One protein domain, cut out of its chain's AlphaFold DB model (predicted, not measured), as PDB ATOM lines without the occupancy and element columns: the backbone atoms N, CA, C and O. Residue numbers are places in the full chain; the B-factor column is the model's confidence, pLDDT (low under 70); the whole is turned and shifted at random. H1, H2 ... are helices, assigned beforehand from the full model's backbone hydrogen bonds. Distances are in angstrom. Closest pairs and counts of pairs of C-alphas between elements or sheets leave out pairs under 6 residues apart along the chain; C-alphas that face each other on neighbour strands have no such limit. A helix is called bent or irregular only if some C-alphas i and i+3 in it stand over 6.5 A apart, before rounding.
ATOM      1  N   ARG A 370     -39.765  41.633  35.618       74.75
ATOM      2  CA  ARG A 370     -41.064  42.281  35.837       74.75
ATOM      3  C   ARG A 370     -42.130  41.250  36.214       74.75
ATOM      4  O   ARG A 370     -42.186  40.154  35.655       74.75
ATOM      5  N   ILE A 371     -42.971  41.596  37.189       70.62
ATOM      6  CA  ILE A 371     -44.132  40.801  37.606       70.62
ATOM      7  C   ILE A 371     -45.368  41.524  37.077       70.62
ATOM      8  O   ILE A 371     -45.611  42.661  37.465       70.62
ATOM      9  N   ARG A 372     -46.154  40.878  36.206       69.12
ATOM     10  CA  ARG A 372     -47.422  41.449  35.731       69.12
ATOM     11  C   ARG A 372     -48.457  41.491  36.858       69.12
ATOM     12  O   ARG A 372     -48.681  40.485  37.533       69.12
ATOM     13  N   PHE A 373     -49.123  42.633  37.010       71.69
ATOM     14  CA  PHE A 373     -50.207  42.830  37.972       71.69
ATOM     15  C   PHE A 373     -51.562  42.774  37.250       71.69
ATOM     16  O   PHE A 373     -51.769  43.528  36.302       71.69
ATOM     17  N   PRO A 374     -52.507  41.914  37.673       74.19
ATOM     18  CA  PRO A 374     -53.849  41.903  37.097       74.19
ATOM     19  C   PRO A 374     -54.546  43.258  37.284       74.19
ATOM     20  O   PRO A 374     -54.657  43.740  38.410       74.19
ATOM     21  N   GLY A 375     -55.037  43.848  36.190       76.31
ATOM     22  CA  GLY A 375     -55.787  45.111  36.214       76.31
ATOM     23  C   GLY A 375     -54.943  46.392  36.190       76.31
ATOM     24  O   GLY A 375     -55.480  47.446  36.510       76.31
ATOM     25  N   LYS A 376     -53.657  46.308  35.824       81.81
ATOM     26  CA  LYS A 376     -52.783  47.453  35.509       81.81
ATOM     27  C   LYS A 376     -51.992  47.190  34.229       81.81
ATOM     28  O   LYS A 376     -51.773  46.022  33.893       81.81
ATOM     29  N   THR A 377     -51.542  48.239  33.543       87.75
ATOM     30  CA  THR A 377     -50.552  48.088  32.459       87.75
ATOM     31  C   THR A 377     -49.162  47.750  33.024       87.75
ATOM     32  O   THR A 377     -48.948  47.784  34.241       87.75
ATOM     33  N   GLU A 378     -48.207  47.370  32.167       81.00
ATOM     34  CA  GLU A 378     -46.845  47.055  32.633       81.00
ATOM     35  C   GLU A 378     -46.128  48.321  33.131       81.00
ATOM     36  O   GLU A 378     -45.455  48.276  34.158       81.00
ATOM     37  N   GLU A 379     -46.387  49.460  32.490       84.19
ATOM     38  CA  GLU A 379     -45.865  50.786  32.831       84.19
ATOM     39  C   GLU A 379     -46.445  51.301  34.161       84.19
ATOM     40  O   GLU A 379     -45.714  51.793  35.019       84.19
ATOM     41  N   GLU A 380     -47.755  51.136  34.388       84.56
ATOM     42  CA  GLU A 380     -48.411  51.482  35.661       84.56
ATOM     43  C   GLU A 380     -47.929  50.618  36.836       84.56
ATOM     44  O   GLU A 380     -47.932  51.052  37.992       84.56
ATOM     45  N   ALA A 381     -47.571  49.362  36.562       83.25
ATOM     46  CA  ALA A 381     -46.989  48.464  37.549       83.25
ATOM     47  C   ALA A 381     -45.534  48.831  37.866       83.25
ATOM     48  O   ALA A 381     -45.142  48.801  39.033       83.25
ATOM     49  N   GLU A 382     -44.752  49.187  36.847       82.38
ATOM     50  CA  GLU A 382     -43.357  49.615  36.969       82.38
ATOM     51  C   GLU A 382     -43.245  50.926  37.754       82.38
ATOM     52  O   GLU A 382     -42.569  50.949  38.779       82.38
ATOM     53  N   ALA A 383     -44.029  51.952  37.401       85.44
ATOM     54  CA  ALA A 383     -44.057  53.230  38.117       85.44
ATOM     55  C   ALA A 383     -44.362  53.077  39.621       85.44
ATOM     56  O   ALA A 383     -43.745  53.737  40.454       85.44
ATOM     57  N   VAL A 384     -45.277  52.172  39.992       84.38
ATOM     58  CA  VAL A 384     -45.604  51.893  41.404       84.38
ATOM     59  C   VAL A 384     -44.507  51.094  42.114       84.38
ATOM     60  O   VAL A 384     -44.305  51.270  43.316       84.38
ATOM     61  N   LEU A 385     -43.798  50.206  41.413       84.06
ATOM     62  CA  LEU A 385     -42.653  49.501  41.994       84.06
ATOM     63  C   LEU A 385     -41.483  50.456  42.238       84.06
ATOM     64  O   LEU A 385     -40.905  50.414  43.324       84.06
ATOM     65  N   ASP A 386     -41.187  51.332  41.282       85.81
ATOM     66  CA  ASP A 386     -40.111  52.313  41.391       85.81
ATOM     67  C   ASP A 386     -40.423  53.352  42.486       85.81
ATOM     68  O   ASP A 386     -39.587  53.569  43.362       85.81
ATOM     69  N   GLU A 387     -41.664  53.863  42.578       87.75
ATOM     70  CA  GLU A 387     -42.117  54.724  43.691       87.75
ATOM     71  C   GLU A 387     -41.858  54.078  45.069       87.75
ATOM     72  O   GLU A 387     -41.360  54.729  45.996       87.75
ATOM     73  N   ILE A 388     -42.169  52.781  45.207       85.56
ATOM     74  CA  ILE A 388     -41.980  52.009  46.444       85.56
ATOM     75  C   ILE A 388     -40.495  51.777  46.754       85.56
ATOM     76  O   ILE A 388     -40.134  51.730  47.935       85.56
ATOM     77  N   LEU A 389     -39.647  51.598  45.737       83.38
ATOM     78  CA  LEU A 389     -38.210  51.367  45.894       83.38
ATOM     79  C   LEU A 389     -37.468  52.663  46.245       83.38
ATOM     80  O   LEU A 389     -36.727  52.680  47.231       83.38
ATOM     81  N   ASP A 390     -37.734  53.754  45.529       87.69
ATOM     82  CA  ASP A 390     -37.149  55.071  45.797       87.69
ATOM     83  C   ASP A 390     -37.542  55.577  47.193       87.69
ATOM     84  O   ASP A 390     -36.705  56.054  47.967       87.69
ATOM     85  N   ASN A 391     -38.804  55.371  47.585       88.38
ATOM     86  CA  ASN A 391     -39.316  55.745  48.903       88.38
ATOM     87  C   ASN A 391     -39.329  54.578  49.906       88.38
ATOM     88  O   ASN A 391     -40.115  54.580  50.862       88.38
ATOM     89  N   TRP A 392     -38.444  53.582  49.757       85.31
ATOM     90  CA  TRP A 392     -38.483  52.346  50.556       85.31
ATOM     91  C   TRP A 392     -38.541  52.580  52.071       85.31
ATOM     92  O   TRP A 392     -39.278  51.887  52.774       85.31
ATOM     93  N   LYS A 393     -37.843  53.597  52.597       84.19
ATOM     94  CA  LYS A 393     -37.875  53.953  54.031       84.19
ATOM     95  C   LYS A 393     -39.299  54.287  54.526       84.19
ATOM     96  O   LYS A 393     -39.633  53.940  55.657       84.19
ATOM     97  N   TYR A 394     -40.147  54.881  53.680       87.38
ATOM     98  CA  TYR A 394     -41.545  55.220  53.975       87.38
ATOM     99  C   TYR A 394     -42.520  54.054  53.723       87.38
ATOM    100  O   TYR A 394     -43.439  53.832  54.516       87.38
ATOM    101  N   HIS A 395     -42.322  53.268  52.658       87.06
ATOM    102  CA  HIS A 395     -43.215  52.143  52.338       87.06
ATOM    103  C   HIS A 395     -42.919  50.879  53.161       87.06
ATOM    104  O   HIS A 395     -43.846  50.120  53.454       87.06
ATOM    105  N   LYS A 396     -41.674  50.666  53.615       84.50
ATOM    106  CA  LYS A 396     -41.243  49.475  54.372       84.50
ATOM    107  C   LYS A 396     -42.161  49.117  55.554       84.50
ATOM    108  O   LYS A 396     -42.525  47.945  55.638       84.50
ATOM    109  N   PRO A 397     -42.596  50.037  56.444       85.56
ATOM    110  CA  PRO A 397     -43.521  49.692  57.529       85.56
ATOM    111  C   PRO A 397     -44.891  49.214  57.028       85.56
ATOM    112  O   PRO A 397     -45.461  48.285  57.599       85.56
ATOM    113  N   LYS A 398     -45.408  49.801  55.938       87.81
ATOM    114  CA  LYS A 398     -46.689  49.410  55.325       87.81
ATOM    115  C   LYS A 398     -46.584  48.025  54.679       87.81
ATOM    116  O   LYS A 398     -47.432  47.174  54.934       87.81
ATOM    117  N   VAL A 399     -45.513  47.775  53.920       86.81
ATOM    118  CA  VAL A 399     -45.228  46.474  53.288       86.81
ATOM    119  C   VAL A 399     -45.002  45.389  54.347       86.81
ATOM    120  O   VAL A 399     -45.593  44.314  54.255       86.81
ATOM    121  N   ALA A 400     -44.221  45.678  55.392       84.75
ATOM    122  CA  ALA A 400     -43.999  44.755  56.501       84.75
ATOM    123  C   ALA A 400     -45.296  44.463  57.272       84.75
ATOM    124  O   ALA A 400     -45.563  43.306  57.571       84.75
ATOM    125  N   SER A 401     -46.138  45.468  57.545       84.75
ATOM    126  CA  SER A 401     -47.452  45.273  58.176       84.75
ATOM    127  C   SER A 401     -48.384  44.419  57.308       84.75
ATOM    128  O   SER A 401     -48.985  43.459  57.793       84.75
ATOM    129  N   TYR A 402     -48.448  44.686  56.001       87.94
ATOM    130  CA  TYR A 402     -49.240  43.875  55.077       87.94
ATOM    131  C   TYR A 402     -48.753  42.418  55.046       87.94
ATOM    132  O   TYR A 402     -49.553  41.495  55.205       87.94
ATOM    133  N   TRP A 403     -47.438  42.206  54.942       86.50
ATOM    134  CA  TRP A 403     -46.834  40.875  54.957       86.50
ATOM    135  C   TRP A 403     -47.053  40.132  56.281       86.50
ATOM    136  O   TRP A 403     -47.465  38.977  56.263       86.50
ATOM    137  N   LEU A 404     -46.780  40.776  57.419       82.06
ATOM    138  CA  LEU A 404     -46.772  40.153  58.749       82.06
ATOM    139  C   LEU A 404     -48.166  39.990  59.368       82.06
ATOM    140  O   LEU A 404     -48.352  39.073  60.164       82.06
ATOM    141  N   VAL A 405     -49.111  40.882  59.047       81.19
ATOM    142  CA  VAL A 405     -50.411  40.989  59.736       81.19
ATOM    143  C   VAL A 405     -51.595  40.707  58.809       81.19
ATOM    144  O   VAL A 405     -52.569  40.096  59.241       81.19
ATOM    145  N   LYS A 406     -51.557  41.148  57.541       85.25
ATOM    146  CA  LYS A 406     -52.700  41.004  56.611       85.25
ATOM    147  C   LYS A 406     -52.648  39.728  55.765       85.25
ATOM    148  O   LYS A 406     -53.703  39.208  55.399       85.25
ATOM    149  N   LEU A 407     -51.458  39.213  55.454       84.75
ATOM    150  CA  LEU A 407     -51.297  37.937  54.760       84.75
ATOM    151  C   LEU A 407     -51.193  36.777  55.756       84.75
ATOM    152  O   LEU A 407     -50.232  36.671  56.511       84.75
ATOM    153  N   ASP A 408     -52.156  35.856  55.698       83.38
ATOM    154  CA  ASP A 408     -52.051  34.567  56.381       83.38
ATOM    155  C   ASP A 408     -50.932  33.686  55.787       83.38
ATOM    156  O   ASP A 408     -50.425  33.914  54.684       83.38
ATOM    157  N   SER A 409     -50.561  32.629  56.513       82.12
ATOM    158  CA  SER A 409     -49.468  31.724  56.134       82.12
ATOM    159  C   SER A 409     -49.699  30.964  54.818       82.12
ATOM    160  O   SER A 409     -48.732  30.515  54.195       82.12
ATOM    161  N   THR A 410     -50.950  30.837  54.359       84.19
ATOM    162  CA  THR A 410     -51.288  30.224  53.066       84.19
ATOM    163  C   THR A 410     -51.054  31.217  51.930       84.19
ATOM    164  O   THR A 410     -50.438  30.860  50.924       84.19
ATOM    165  N   LYS A 411     -51.467  32.478  52.096       88.19
ATOM    166  CA  LYS A 411     -51.202  33.558  51.132       88.19
ATOM    167  C   LYS A 411     -49.707  33.888  51.043       88.19
ATOM    168  O   LYS A 411     -49.182  33.952  49.935       88.19
ATOM    169  N   GLN A 412     -49.004  33.989  52.177       86.38
ATOM    170  CA  GLN A 412     -47.539  34.153  52.224       86.38
ATOM    171  C   GLN A 412     -46.821  33.049  51.427       86.38
ATOM    172  O   GLN A 412     -45.891  33.329  50.667       86.38
ATOM    173  N   ARG A 413     -47.279  31.794  51.552       87.62
ATOM    174  CA  ARG A 413     -46.746  30.663  50.781       87.62
ATOM    175  C   ARG A 413     -47.006  30.813  49.284       87.62
ATOM    176  O   ARG A 413     -46.051  30.723  48.527       87.62
ATOM    177  N   LYS A 414     -48.238  31.131  48.865       89.25
ATOM    178  CA  LYS A 414     -48.566  31.358  47.444       89.25
ATOM    179  C   LYS A 414     -47.683  32.437  46.803       89.25
ATOM    180  O   LYS A 414     -47.168  32.216  45.712       89.25
ATOM    181  N   VAL A 415     -47.445  33.561  47.490       87.38
ATOM    182  CA  VAL A 415     -46.548  34.624  46.993       87.38
ATOM    183  C   VAL A 415     -45.114  34.108  46.821       87.38
ATOM    184  O   VAL A 415     -44.497  34.329  45.780       87.38
ATOM    185  N   LEU A 416     -44.581  33.372  47.802       89.00
ATOM    186  CA  LEU A 416     -43.219  32.831  47.721       89.00
ATOM    187  C   LEU A 416     -43.069  31.670  46.738       89.00
ATOM    188  O   LEU A 416     -41.979  31.482  46.209       89.00
ATOM    189  N   ASP A 417     -44.126  30.909  46.469       89.75
ATOM    190  CA  ASP A 417     -44.102  29.838  45.475       89.75
ATOM    191  C   ASP A 417     -44.014  30.415  44.047       89.75
ATOM    192  O   ASP A 417     -43.271  29.875  43.225       89.75
ATOM    193  N   ILE A 418     -44.653  31.565  43.772       88.81
ATOM    194  CA  ILE A 418     -44.475  32.323  42.515       88.81
ATOM    195  C   ILE A 418     -43.012  32.770  42.368       88.81
ATOM    196  O   ILE A 418     -42.365  32.467  41.366       88.81
ATOM    197  N   VAL A 419     -42.452  33.421  43.397       88.94
ATOM    198  CA  VAL A 419     -41.050  33.882  43.381       88.94
ATOM    199  C   VAL A 419     -40.073  32.705  43.243       88.94
ATOM    200  O   VAL A 419     -39.135  32.779  42.449       88.94
ATOM    201  N   ARG A 420     -40.298  31.591  43.955       91.12
ATOM    202  CA  ARG A 420     -39.460  30.383  43.861       91.12
ATOM    203  C   ARG A 420     -39.495  29.784  42.456       91.12
ATOM    204  O   ARG A 420     -38.447  29.382  41.957       91.12
ATOM    205  N   THR A 421     -40.668  29.749  41.824       91.44
ATOM    206  CA  THR A 421     -40.836  29.258  40.448       91.44
ATOM    207  C   THR A 421     -40.065  30.138  39.467       91.44
ATOM    208  O   THR A 421     -39.261  29.625  38.695       91.44
ATOM    209  N   ASN A 422     -40.202  31.463  39.564       89.81
ATOM    210  CA  ASN A 422     -39.492  32.394  38.685       89.81
ATOM    211  C   ASN A 422     -37.963  32.319  38.854       89.81
ATOM    212  O   ASN A 422     -37.233  32.282  37.862       89.81
ATOM    213  N   VAL A 423     -37.466  32.225  40.094       91.19
ATOM    214  CA  VAL A 423     -36.030  32.036  40.376       91.19
ATOM    215  C   VAL A 423     -35.528  30.687  39.850       91.19
ATOM    216  O   VAL A 423     -34.434  30.635  39.285       91.19
ATOM    217  N   ARG A 424     -36.313  29.606  39.973       91.94
ATOM    218  CA  ARG A 424     -35.973  28.298  39.388       91.94
ATOM    219  C   ARG A 424     -35.822  28.398  37.869       91.94
ATOM    220  O   ARG A 424     -34.776  28.008  37.358       91.94
ATOM    221  N   SER A 425     -36.800  28.980  37.177       91.00
ATOM    222  CA  SER A 425     -36.772  29.144  35.716       91.00
ATOM    223  C   SER A 425     -35.612  30.027  35.241       91.00
ATOM    224  O   SER A 425     -34.941  29.696  34.262       91.00
ATOM    225  N   ALA A 426     -35.319  31.124  35.952       90.25
ATOM    226  CA  ALA A 426     -34.181  31.991  35.642       90.25
ATOM    227  C   ALA A 426     -32.842  31.243  35.771       90.25
ATOM    228  O   ALA A 426     -31.999  31.325  34.875       90.25
ATOM    229  N   LEU A 427     -32.664  30.463  36.842       91.62
ATOM    230  CA  LEU A 427     -31.463  29.654  37.046       91.62
ATOM    231  C   LEU A 427     -31.333  28.542  36.001       91.62
ATOM    232  O   LEU A 427     -30.255  28.400  35.431       91.62
ATOM    233  N   GLN A 428     -32.415  27.822  35.680       92.12
ATOM    234  CA  GLN A 428     -32.418  26.807  34.617       92.12
ATOM    235  C   GLN A 428     -31.968  27.404  33.273       92.12
ATOM    236  O   GLN A 428     -31.112  26.827  32.602       92.12
ATOM    237  N   ARG A 429     -32.461  28.599  32.910       90.94
ATOM    238  CA  ARG A 429     -32.086  29.283  31.658       90.94
ATOM    239  C   ARG A 429     -30.626  29.745  31.635       90.94
ATOM    240  O   ARG A 429     -29.949  29.565  30.628       90.94
ATOM    241  N   ILE A 430     -30.156  30.378  32.710       91.19
ATOM    242  CA  ILE A 430     -28.833  31.029  32.754       91.19
ATOM    243  C   ILE A 430     -27.728  29.997  32.971       91.19
ATOM    244  O   ILE A 430     -26.731  29.990  32.257       91.19
ATOM    245  N   TRP A 431     -27.922  29.082  33.921       91.12
ATOM    246  CA  TRP A 431     -26.925  28.068  34.252       91.12
ATOM    247  C   TRP A 431     -26.949  26.903  33.262       91.12
ATOM    248  O   TRP A 431     -25.952  26.189  33.183       91.12
ATOM    249  N   ARG A 432     -28.022  26.745  32.473       86.75
ATOM    250  CA  ARG A 432     -28.252  25.616  31.551       86.75
ATOM    251  C   ARG A 432     -28.267  24.256  32.261       86.75
ATOM    252  O   ARG A 432     -27.892  23.248  31.678       86.75
ATOM    253  N   GLU A 433     -28.693  24.247  33.523       81.94
ATOM    254  CA  GLU A 433     -28.805  23.050  34.361       81.94
ATOM    255  C   GLU A 433     -30.290  22.746  34.619       81.94
ATOM    256  O   GLU A 433     -30.983  23.604  35.180       81.94
ATOM    257  N   PRO A 434     -30.814  21.560  34.251       78.50
ATOM    258  CA  PRO A 434     -32.212  21.214  34.508       78.50
ATOM    259  C   PRO A 434     -32.487  21.034  36.013       78.50
ATOM    260  O   PRO A 434     -33.532  21.464  36.515       78.50
ATOM    261  N   GLU A 435     -31.525  20.470  36.750       85.12
ATOM    262  CA  GLU A 435     -31.601  20.199  38.189       85.12
ATOM    263  C   GLU A 435     -30.933  21.296  39.032       85.12
ATOM    264  O   GLU A 435     -29.860  21.118  39.617       85.12
ATOM    265  N   VAL A 436     -31.593  22.450  39.161       87.38
ATOM    266  CA  VAL A 436     -31.063  23.572  39.965       87.38
ATOM    267  C   VAL A 436     -30.923  23.271  41.466       87.38
ATOM    268  O   VAL A 436     -30.258  24.017  42.177       87.38
ATOM    269  N   ASP A 437     -31.502  22.178  41.972       82.62
ATOM    270  CA  ASP A 437     -31.363  21.712  43.362       82.62
ATOM    271  C   ASP A 437     -29.911  21.333  43.733       82.62
ATOM    272  O   ASP A 437     -29.507  21.375  44.906       82.62
ATOM    273  N   SER A 438     -29.092  21.038  42.719       79.44
ATOM    274  CA  SER A 438     -27.641  20.871  42.828       79.44
ATOM    275  C   SER A 438     -26.900  22.190  43.130       79.44
ATOM    276  O   SER A 438     -25.910  22.185  43.867       79.44
ATOM    277  N   LEU A 439     -27.404  23.326  42.631       85.62
ATOM    278  CA  LEU A 439     -26.705  24.613  42.624       85.62
ATOM    279  C   LEU A 439     -26.636  25.254  44.013       85.62
ATOM    280  O   LEU A 439     -27.641  25.397  44.720       85.62
ATOM    281  N   HIS A 440     -25.451  25.748  44.385       84.00
ATOM    282  CA  HIS A 440     -25.257  26.469  45.645       84.00
ATOM    283  C   HIS A 440     -26.173  27.699  45.746       84.00
ATOM    284  O   HIS A 440     -26.834  27.900  46.767       84.00
ATOM    285  N   LEU A 441     -26.278  28.476  44.663       87.31
ATOM    286  CA  LEU A 441     -27.098  29.685  44.599       87.31
ATOM    287  C   LEU A 441     -28.593  29.404  44.846       87.31
ATOM    288  O   LEU A 441     -29.224  30.095  45.645       87.31
ATOM    289  N   TYR A 442     -29.157  28.343  44.259       89.12
ATOM    290  CA  TYR A 442     -30.561  27.973  44.498       89.12
ATOM    291  C   TYR A 442     -30.807  27.529  45.949       89.12
ATOM    292  O   TYR A 442     -31.823  27.877  46.557       89.12
ATOM    293  N   ARG A 443     -29.845  26.819  46.558       85.81
ATOM    294  CA  ARG A 443     -29.899  26.447  47.983       85.81
ATOM    295  C   ARG A 443     -29.879  27.675  48.899       85.81
ATOM    296  O   ARG A 443     -30.531  27.645  49.944       85.81
ATOM    297  N   LEU A 444     -29.186  28.755  48.524       84.88
ATOM    298  CA  LEU A 444     -29.249  30.035  49.242       84.88
ATOM    299  C   LEU A 444     -30.635  30.683  49.119       84.88
ATOM    300  O   LEU A 444     -31.228  31.009  50.149       84.88
ATOM    301  N   PHE A 445     -31.201  30.782  47.910       88.06
ATOM    302  CA  PHE A 445     -32.563  31.300  47.714       88.06
ATOM    303  C   PHE A 445     -33.607  30.511  48.518       88.06
ATOM    304  O   PHE A 445     -34.393  31.104  49.256       88.06
ATOM    305  N   ASN A 446     -33.560  29.176  48.495       84.00
ATOM    306  CA  ASN A 446     -34.464  28.346  49.296       84.00
ATOM    307  C   ASN A 446     -34.308  28.559  50.810       84.00
ATOM    308  O   ASN A 446     -35.306  28.550  51.531       84.00
ATOM    309  N   ARG A 447     -33.091  28.811  51.318       82.38
ATOM    310  CA  ARG A 447     -32.894  29.206  52.727       82.38
ATOM    311  C   ARG A 447     -33.561  30.549  53.038       82.38
ATOM    312  O   ARG A 447     -34.165  30.670  54.102       82.38
ATOM    313  N   VAL A 448     -33.502  31.525  52.127       83.25
ATOM    314  CA  VAL A 448     -34.185  32.823  52.281       83.25
ATOM    315  C   VAL A 448     -35.706  32.652  52.256       83.25
ATOM    316  O   VAL A 448     -36.371  33.107  53.184       83.25
ATOM    317  N   PHE A 449     -36.268  31.930  51.281       85.75
ATOM    318  CA  PHE A 449     -37.716  31.684  51.196       85.75
ATOM    319  C   PHE A 449     -38.256  30.940  52.425       85.75
ATOM    320  O   PHE A 449     -39.282  31.320  52.986       85.75
ATOM    321  N   ASN A 450     -37.536  29.922  52.906       83.12
ATOM    322  CA  ASN A 450     -37.914  29.204  54.123       83.12
ATOM    323  C   ASN A 450     -37.829  30.103  55.369       83.12
ATOM    324  O   ASN A 450     -38.669  29.991  56.259       83.12
ATOM    325  N   ARG A 451     -36.867  31.036  55.422       79.31
ATOM    326  CA  ARG A 451     -36.750  32.029  56.501       79.31
ATOM    327  C   ARG A 451     -37.819  33.129  56.431       79.31
ATOM    328  O   ARG A 451     -38.163  33.665  57.476       79.31
ATOM    329  N   LEU A 452     -38.372  33.429  55.252       77.50
ATOM    330  CA  LEU A 452     -39.532  34.322  55.086       77.50
ATOM    331  C   LEU A 452     -40.850  33.678  55.541       77.50
ATOM    332  O   LEU A 452     -41.723  34.374  56.048       77.50
ATOM    333  N   LEU A 453     -40.989  32.354  55.407       79.19
ATOM    334  CA  LEU A 453     -42.129  31.607  55.959       79.19
ATOM    335  C   LEU A 453     -42.005  31.351  57.468       79.19
ATOM    336  O   LEU A 453     -43.010  31.173  58.156       79.19
ATOM    337  N   TRP A 454     -40.783  31.307  57.999       74.00
ATOM    338  CA  TRP A 454     -40.533  31.051  59.415       74.00
ATOM    339  C   TRP A 454     -40.739  32.318  60.255       74.00
ATOM    340  O   TRP A 454     -40.155  33.364  59.971       74.00
ATOM    341  N   SER A 455     -41.585  32.237  61.287       66.94
ATOM    342  CA  SER A 455     -41.996  33.388  62.118       66.94
ATOM    343  C   SER A 455     -42.466  34.593  61.280       66.94
ATOM    344  O   SER A 455     -42.096  35.736  61.549       66.94
ATOM    345  N   HIS A 456     -43.206  34.311  60.197       66.12
ATOM    346  CA  HIS A 456     -43.667  35.268  59.178       66.12
ATOM    347  C   HIS A 456     -42.560  36.154  58.558       66.12
ATOM    348  O   HIS A 456     -42.844  37.173  57.936       66.12
ATOM    349  N   GLY A 457     -41.282  35.793  58.710       66.19
ATOM    350  CA  GLY A 457     -40.157  36.557  58.175       66.19
ATOM    351  C   GLY A 457     -39.710  37.747  59.032       66.19
ATOM    352  O   GLY A 457     -38.854  38.506  58.580       66.19
ATOM    353  N   GLN A 458     -40.209  37.908  60.269       67.94
ATOM    354  CA  GLN A 458     -39.802  38.995  61.190       67.94
ATOM    355  C   GLN A 458     -38.273  39.170  61.269       67.94
ATOM    356  O   GLN A 458     -37.746  40.273  61.139       67.94
ATOM    357  N   GLY A 459     -37.541  38.059  61.403       64.12
ATOM    358  CA  GLY A 459     -36.077  38.044  61.482       64.12
ATOM    359  C   GLY A 459     -35.333  38.308  60.164       64.12
ATOM    360  O   GLY A 459     -34.109  38.156  60.146       64.12
ATOM    361  N   LEU A 460     -36.035  38.630  59.069       66.31
ATOM    362  CA  LEU A 460     -35.464  39.102  57.800       66.31
ATOM    363  C   LEU A 460     -35.794  40.584  57.542       66.31
ATOM    364  O   LEU A 460     -34.943  41.312  57.039       66.31
ATOM    365  N   TRP A 461     -36.967  41.069  57.972       67.50
ATOM    366  CA  TRP A 461     -37.334  42.495  57.908       67.50
ATOM    367  C   TRP A 461     -36.354  43.407  58.661       67.50
ATOM    368  O   TRP A 461     -36.073  44.523  58.215       67.50
ATOM    369  N   ASN A 462     -35.758  42.890  59.739       63.00
ATOM    370  CA  ASN A 462     -34.680  43.554  60.471       63.00
ATOM    371  C   ASN A 462     -33.347  43.592  59.695       63.00
ATOM    372  O   ASN A 462     -32.537  44.479  59.946       63.00
ATOM    373  N   CYS A 463     -33.111  42.672  58.751       60.78
ATOM    374  CA  CYS A 463     -31.918  42.669  57.894       60.78
ATOM    375  C   CYS A 463     -32.030  43.692  56.753       60.78
ATOM    376  O   CYS A 463     -31.046  44.357  56.442       60.78
TER     377      CYS A 463
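AT A GLANCE: This is residues 370 to 463 of the 468 residues of the protein "Tubulin tyrosine ligase like 7" of Acanthochromis polyacanthus (spiny chromis) (UniProt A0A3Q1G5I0). Picture a V of helices with an open space between its arms: one arm is the long helical hairpin of H3 and H4, the other is H1 followed by H2, themselves set at a sharp corner to each other. The arms meet where the far end of H2 leads into H3 and where the end of H4, turned by a kink, packs on H2; the corner between H1 and H2, residues 389 to 394, sticks out. The printed part has 94 residues, with four named helices in the order H1, H2, H3, H4 and no named strand, and its class is all helix. It is only just loose, close to compact, with a radius of gyration of the C-alphas of 15.1 A and spans of 39 by 34 by 24 A.

IN THESE COORDINATES: Start at Arg 370 and pass to C-alpha 378 at (-46.845, 47.055, 32.633), where H1 begins; it holds residues 378 to 390 and is 18.2 A long. H2, residues 392 to 406, measures 19.2 A; it is only just irregular, with C-alphas 394 and 397 6.9 A apart. Find C-alpha 409 at (-49.468, 31.724, 56.134); from there H3, residues 409 to 431, runs for 31.6 A. H4, residues 440 to 461, spans 23.5 A and ends with C-alpha 461 at (-37.334, 42.495, 57.908). It has a kink of 119 degrees near residue 455 and is irregular, with C-alphas 456 and 459 8.4 A apart.

HOW THE PARTS SIT: Look first at H1 and H2, which are close but not clearly touching; their closest C-alphas, of Ile 388 and His 395, are 6.0 A apart. Their lines are only just about perpendicular, at 73 degrees. H2 and H3 are also close but not clearly touching, with the closest C-alphas, of Trp 403 and Gln 412, 7.3 A apart, at a steep tilt of 58 degrees, opposite ways. H3 and H4 touch and form a helical hairpin at a shallow tilt of 20 degrees, opposite ways; their closest C-alphas, of Leu 416 and Phe 449, are 6.6 A apart. Past the kink, residues 456 to 461 of H4 touch residues 400 to 404 of H2, closest at the C-alphas of Leu 404 and His 456, 5.8 A, about perpendicular at 78 degrees. H1 is apart from H3 and H4. In H3 every O i to N i+4 pair is within hydrogen-bond range; the counts are 8 of 9 in H1, 9 of 11 in H2 and 12 of 18 in H4.

THE WHOLE: The C-alphas of Tyr 394 and Pro 434, the two farthest apart, are 40.3 A from each other. The printed part has no cut; the links H1 to H2 and H2 to H3 are tight, H3 to H4 is short, and none is long. Mean pLDDT of the printed part is 83.0, and residue 372 and residues 455 to 463 are under 70.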